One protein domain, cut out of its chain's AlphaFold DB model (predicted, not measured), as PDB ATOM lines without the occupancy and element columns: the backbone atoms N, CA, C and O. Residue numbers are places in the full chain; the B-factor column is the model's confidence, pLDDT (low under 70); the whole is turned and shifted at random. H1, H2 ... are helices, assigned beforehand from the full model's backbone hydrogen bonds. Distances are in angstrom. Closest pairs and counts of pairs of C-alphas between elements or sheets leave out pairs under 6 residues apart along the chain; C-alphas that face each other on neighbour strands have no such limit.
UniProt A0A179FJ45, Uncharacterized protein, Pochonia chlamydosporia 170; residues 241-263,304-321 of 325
ATOM      1  N   THR A 241     -13.589 -23.074 -25.061       73.38
ATOM      2  CA  THR A 241     -12.130 -22.949 -25.033       73.38
ATOM      3  C   THR A 241     -11.581 -23.802 -23.877       73.38
ATOM      4  O   THR A 241     -12.213 -23.868 -22.809       73.38
ATOM      5  N   PRO A 242     -10.435 -24.482 -24.058       76.88
ATOM      6  CA  PRO A 242      -9.869 -25.347 -23.026       76.88
ATOM      7  C   PRO A 242      -9.651 -24.579 -21.714       76.88
ATOM      8  O   PRO A 242      -9.845 -25.148 -20.643       76.88
ATOM      9  N   ALA A 243      -9.375 -23.271 -21.793       79.38
ATOM     10  CA  ALA A 243      -9.275 -22.363 -20.652       79.38
ATOM     11  C   ALA A 243     -10.593 -22.243 -19.867       79.38
ATOM     12  O   ALA A 243     -10.617 -22.490 -18.665       79.38
ATOM     13  N   ARG A 244     -11.731 -21.979 -20.527       80.94
ATOM     14  CA  ARG A 244     -13.048 -21.923 -19.853       80.94
ATOM     15  C   ARG A 244     -13.430 -23.262 -19.223       80.94
ATOM     16  O   ARG A 244     -14.053 -23.300 -18.160       80.94
ATOM     17  N   GLN A 245     -13.067 -24.372 -19.866       79.19
ATOM     18  CA  GLN A 245     -13.290 -25.703 -19.305       79.19
ATOM     19  C   GLN A 245     -12.390 -25.967 -18.090       79.19
ATOM     20  O   GLN A 245     -12.875 -26.510 -17.096       79.19
ATOM     21  N   ALA A 246     -11.125 -25.547 -18.141       80.94
ATOM     22  CA  ALA A 246     -10.198 -25.618 -17.019       80.94
ATOM     23  C   ALA A 246     -10.685 -24.773 -15.831       80.94
ATOM     24  O   ALA A 246     -10.781 -25.311 -14.730       80.94
ATOM     25  N   ILE A 247     -11.123 -23.526 -16.055       81.69
ATOM     26  CA  ILE A 247     -11.733 -22.665 -15.023       81.69
ATOM     27  C   ILE A 247     -12.905 -23.391 -14.361       81.69
ATOM     28  O   ILE A 247     -12.937 -23.551 -13.147       81.69
ATOM     29  N   LYS A 248     -13.828 -23.940 -15.155       82.62
ATOM     30  CA  LYS A 248     -14.994 -24.665 -14.632       82.62
ATOM     31  C   LYS A 248     -14.623 -25.891 -13.790       82.62
ATOM     32  O   LYS A 248     -15.337 -26.230 -12.845       82.62
ATOM     33  N   LEU A 249     -13.562 -26.609 -14.156       81.44
ATOM     34  CA  LEU A 249     -13.089 -27.767 -13.393       81.44
ATOM     35  C   LEU A 249     -12.388 -27.349 -12.096       81.44
ATOM     36  O   LEU A 249     -12.576 -28.022 -11.079       81.44
ATOM     37  N   LEU A 250     -11.648 -26.237 -12.122       80.44
ATOM     38  CA  LEU A 250     -11.052 -25.616 -10.939       80.44
ATOM     39  C   LEU A 250     -12.133 -25.135  -9.967       80.44
ATOM     40  O   LEU A 250     -12.108 -25.511  -8.801       80.44
ATOM     41  N   GLU A 251     -13.139 -24.404 -10.450       80.31
ATOM     42  CA  GLU A 251     -14.253 -23.911  -9.628       80.31
ATOM     43  C   GLU A 251     -15.078 -25.034  -8.999       80.31
ATOM     44  O   GLU A 251     -15.627 -24.882  -7.911       80.31
ATOM     45  N   ARG A 252     -15.155 -26.190  -9.662       82.00
ATOM     46  CA  ARG A 252     -15.813 -27.387  -9.120       82.00
ATOM     47  C   ARG A 252     -14.943 -28.183  -8.148       82.00
ATOM     48  O   ARG A 252     -15.407 -29.193  -7.619       82.00
ATOM     49  N   GLY A 253     -13.697 -27.767  -7.931       78.19
ATOM     50  CA  GLY A 253     -12.759 -28.423  -7.023       78.19
ATOM     51  C   GLY A 253     -12.271 -29.786  -7.517       78.19
ATOM     52  O   GLY A 253     -11.790 -30.587  -6.717       78.19
ATOM     53  N   PHE A 254     -12.386 -30.092  -8.816       80.50
ATOM     54  CA  PHE A 254     -11.932 -31.385  -9.342       80.50
ATOM     55  C   PHE A 254     -10.415 -31.540  -9.279       80.50
ATOM     56  O   PHE A 254      -9.945 -32.650  -9.049       80.50
ATOM     57  N   LEU A 255      -9.659 -30.446  -9.422       77.00
ATOM     58  CA  LEU A 255      -8.204 -30.490  -9.276       77.00
ATOM     59  C   LEU A 255      -7.809 -30.847  -7.837       77.00
ATOM     60  O   LEU A 255      -7.019 -31.761  -7.653       77.00
ATOM     61  N   GLY A 256      -8.430 -30.216  -6.834       76.81
ATOM     62  CA  GLY A 256      -8.200 -30.535  -5.419       76.81
ATOM     63  C   GLY A 256      -8.598 -31.967  -5.045       76.81
ATOM     64  O   GLY A 256      -7.928 -32.623  -4.255       76.81
ATOM     65  N   ARG A 257      -9.661 -32.506  -5.655       77.94
ATOM     66  CA  ARG A 257     -10.043 -33.919  -5.476       77.94
ATOM     67  C   ARG A 257      -9.060 -34.877  -6.143       77.94
ATOM     68  O   ARG A 257      -8.773 -35.923  -5.574       77.94
ATOM     69  N   ALA A 258      -8.559 -34.538  -7.329       76.81
ATOM     70  CA  ALA A 258      -7.574 -35.349  -8.034       76.81
ATOM     71  C   ALA A 258      -6.226 -35.351  -7.304       76.81
ATOM     72  O   ALA A 258      -5.642 -36.414  -7.128       76.81
ATOM     73  N   THR A 259      -5.758 -34.196  -6.822       78.62
ATOM     74  CA  THR A 259      -4.544 -34.125  -5.998       78.62
ATOM     75  C   THR A 259      -4.735 -34.898  -4.706       78.62
ATOM     76  O   THR A 259      -3.894 -35.729  -4.381       78.62
ATOM     77  N   LYS A 260      -5.867 -34.717  -4.014       77.50
ATOM     78  CA  LYS A 260      -6.184 -35.507  -2.826       77.50
ATOM     79  C   LYS A 260      -6.197 -37.003  -3.124       77.50
ATOM     80  O   LYS A 260      -5.629 -37.733  -2.346       77.50
ATOM     81  N   ALA A 261      -6.730 -37.463  -4.252       77.75
ATOM     82  CA  ALA A 261      -6.673 -38.881  -4.624       77.75
ATOM     83  C   ALA A 261      -5.248 -39.398  -4.917       77.75
ATOM     84  O   ALA A 261      -5.001 -40.589  -4.777       77.75
ATOM     85  N   LEU A 262      -4.319 -38.529  -5.335       73.88
ATOM     86  CA  LEU A 262      -2.908 -38.889  -5.525       73.88
ATOM     87  C   LEU A 262      -2.130 -38.924  -4.201       73.88
ATOM     88  O   LEU A 262      -1.203 -39.717  -4.067       73.88
ATOM     89  N   TYR A 263      -2.488 -38.059  -3.248       79.25
ATOM     90  CA  TYR A 263      -1.846 -37.975  -1.931       79.25
ATOM     91  C   TYR A 263      -2.493 -38.882  -0.879       79.25
ATOM     92  O   TYR A 263      -1.793 -39.373   0.006       79.25
ATOM     93  N   THR A 304      -4.956 -28.326 -22.238       86.38
ATOM     94  CA  THR A 304      -3.523 -28.032 -22.373       86.38
ATOM     95  C   THR A 304      -2.964 -27.404 -21.096       86.38
ATOM     96  O   THR A 304      -3.698 -26.837 -20.288       86.38
ATOM     97  N   LYS A 305      -1.640 -27.484 -20.900       84.44
ATOM     98  CA  LYS A 305      -0.968 -26.868 -19.740       84.44
ATOM     99  C   LYS A 305      -1.178 -25.350 -19.695       84.44
ATOM    100  O   LYS A 305      -1.425 -24.803 -18.628       84.44
ATOM    101  N   GLU A 306      -1.138 -24.698 -20.854       85.88
ATOM    102  CA  GLU A 306      -1.367 -23.255 -21.004       85.88
ATOM    103  C   GLU A 306      -2.765 -22.853 -20.523       85.88
ATOM    104  O   GLU A 306      -2.894 -21.935 -19.718       85.88
ATOM    105  N   ALA A 307      -3.794 -23.616 -20.902       84.62
ATOM    106  CA  ALA A 307      -5.167 -23.388 -20.459       84.62
ATOM    107  C   ALA A 307      -5.338 -23.521 -18.937       84.62
ATOM    108  O   ALA A 307      -6.177 -22.844 -18.346       84.62
ATOM    109  N   ILE A 308      -4.555 -24.391 -18.289       82.38
ATOM    110  CA  ILE A 308      -4.557 -24.534 -16.827       82.38
ATOM    111  C   ILE A 308      -3.911 -23.309 -16.174       82.38
ATOM    112  O   ILE A 308      -4.458 -22.792 -15.203       82.38
ATOM    113  N   LEU A 309      -2.780 -22.830 -16.700       85.38
ATOM    114  CA  LEU A 309      -2.105 -21.636 -16.180       85.38
ATOM    115  C   LEU A 309      -2.976 -20.385 -16.331       85.38
ATOM    116  O   LEU A 309      -3.128 -19.628 -15.375       85.38
ATOM    117  N   GLU A 310      -3.611 -20.220 -17.492       85.00
ATOM    118  CA  GLU A 310      -4.579 -19.152 -17.741       85.00
ATOM    119  C   GLU A 310      -5.750 -19.243 -16.753       85.00
ATOM    120  O   GLU A 310      -6.099 -18.262 -16.093       85.00
ATOM    121  N   ALA A 311      -6.298 -20.444 -16.552       82.81
ATOM    122  CA  ALA A 311      -7.385 -20.663 -15.609       82.81
ATOM    123  C   ALA A 311      -6.994 -20.344 -14.158       82.81
ATOM    124  O   ALA A 311      -7.769 -19.700 -13.455       82.81
ATOM    125  N   ILE A 312      -5.797 -20.731 -13.711       81.81
ATOM    126  CA  ILE A 312      -5.286 -20.389 -12.374       81.81
ATOM    127  C   ILE A 312      -5.117 -18.872 -12.242       81.81
ATOM    128  O   ILE A 312      -5.528 -18.303 -11.234       81.81
ATOM    129  N   SER A 313      -4.571 -18.209 -13.266       82.12
ATOM    130  CA  SER A 313      -4.380 -16.752 -13.263       82.12
ATOM    131  C   SER A 313      -5.695 -15.965 -13.230       82.12
ATOM    132  O   SER A 313      -5.727 -14.846 -12.725       82.12
ATOM    133  N   SER A 314      -6.788 -16.562 -13.719       80.88
ATOM    134  CA  SER A 314      -8.123 -15.955 -13.709       80.88
ATOM    135  C   SER A 314      -8.813 -15.976 -12.338       80.88
ATOM    136  O   SER A 314      -9.811 -15.282 -12.141       80.88
ATOM    137  N   ILE A 315      -8.311 -16.763 -11.380       75.38
ATOM    138  CA  ILE A 315      -8.874 -16.823 -10.029       75.38
ATOM    139  C   ILE A 315      -8.413 -15.580  -9.263       75.38
ATOM    140  O   ILE A 315      -7.221 -15.390  -9.018       75.38
ATOM    141  N   SER A 316      -9.359 -14.728  -8.862       72.06
ATOM    142  CA  SER A 316      -9.057 -13.571  -8.022       72.06
ATOM    143  C   SER A 316      -8.527 -14.020  -6.657       72.06
ATOM    144  O   SER A 316      -9.065 -14.935  -6.032       72.06
ATOM    145  N   ARG A 317      -7.486 -13.340  -6.160       67.44
ATOM    146  CA  ARG A 317      -6.901 -13.594  -4.825       67.44
ATOM    147  C   ARG A 317      -7.881 -13.335  -3.672       67.44
ATOM    148  O   ARG A 317      -7.629 -13.761  -2.555       67.44
ATOM    149  N   GLU A 318      -8.984 -12.650  -3.955       67.50
ATOM    150  CA  GLU A 318     -10.051 -12.314  -3.007       67.50
ATOM    151  C   GLU A 318     -11.106 -13.423  -2.870       67.50
ATOM    152  O   GLU A 318     -11.982 -13.346  -2.008       67.50
ATOM    153  N   LYS A 319     -11.058 -14.463  -3.715       70.62
ATOM    154  CA  LYS A 319     -12.009 -15.572  -3.636       70.62
ATOM    155  C   LYS A 319     -11.658 -16.431  -2.422       70.62
ATOM    156  O   LYS A 319     -10.607 -17.067  -2.388       70.62
ATOM    157  N   ALA A 320     -12.540 -16.427  -1.425       64.31
ATOM    158  CA  ALA A 320     -12.367 -17.219  -0.214       64.31
ATOM    159  C   ALA A 320     -12.180 -18.714  -0.547       64.31
ATOM    160  O   ALA A 320     -12.807 -19.207  -1.496       64.31
ATOM    161  N   PRO A 321     -11.345 -19.441   0.222       67.44
ATOM    162  CA  PRO A 321     -11.182 -20.879   0.059       67.44
ATOM    163  C   PRO A 321     -12.540 -21.586   0.126       67.44
ATOM    164  O   PRO A 321     -13.404 -21.263   0.945       67.44
TER     165      PRO A 321
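Overview. This is residues 241 to 263 and 304 to 321 of the 325 residues of an uncharacterized protein of Pochonia chlamydosporia 170 (UniProt A0A179FJ45). Two short helices, H1 and H3, pack on each other at a steep angle, and a third, H2, leads away from the end of H1 as an arm whose residues 256 to 263 stick out. A tail without a named element follows H3, and its residues 316 to 321 also stick out. The printed part has 41 residues with three named helices, in the order H1, H2, H3 along the chain, and no named strand; its class is all helix. It is only just compact, close to loose, with a radius of gyration of the C-alphas of 10.5 A, and its outline is flat, spanning 27 by 26 by 13 A.

Arrangement. H1, residues 242 to 251, touches H3, residues 305 to 313, with 15 pairs of C-alphas within 8 A. Their closest C-alphas, those of Ala 243 and Ala 307, are 4.2 A apart. The two run the same way at a steep tilt of 50 degrees, and their centres are 8.6 A apart. H2, residues 254 to 263, touches no helix but is near H1. H1 and H2 are close but not clearly touching, and their closest C-alphas, those of Leu 249 and Leu 255, are 6.9 A apart. They run the same way at a steep tilt of 69.7 degrees, only just short of about perpendicular. H2 and H3 are apart. In H1, H2 and H3 every pair of O i and N i+4 is within hydrogen-bond range.

Along the chain. H1 begins at Pro 242, with its C-alpha at (-9.869, -25.347, -23.026), and ends at Glu 251, 14.2 A from first to last C-alpha. H2 runs from Phe 254 to Tyr 263 and measures 14.1 A; C-alpha 263 is at (-1.846, -37.975, -1.931). H3 runs from Lys 305 to Ser 313, 12.5 A long, and its last C-alpha, 313, is at (-4.380, -16.752, -13.263).

Size, cuts and confidence. The two C-alphas farthest apart are those of Thr 241 and Tyr 263, at 29.4 A. The C-alphas of the first and last printed residues, Thr 241 and Pro 321, are 25.2 A apart. Residues 264 to 303 are not printed, and across this cut C-alphas 263 and 304 are 22.8 A apart. The link from H1 to H2, with two residues between them, is tight, while the link from H2 to H3 is the link across the cut. The mean pLDDT of the printed part is 78.5, and residues 317, 318, 320 and 321 are under 70.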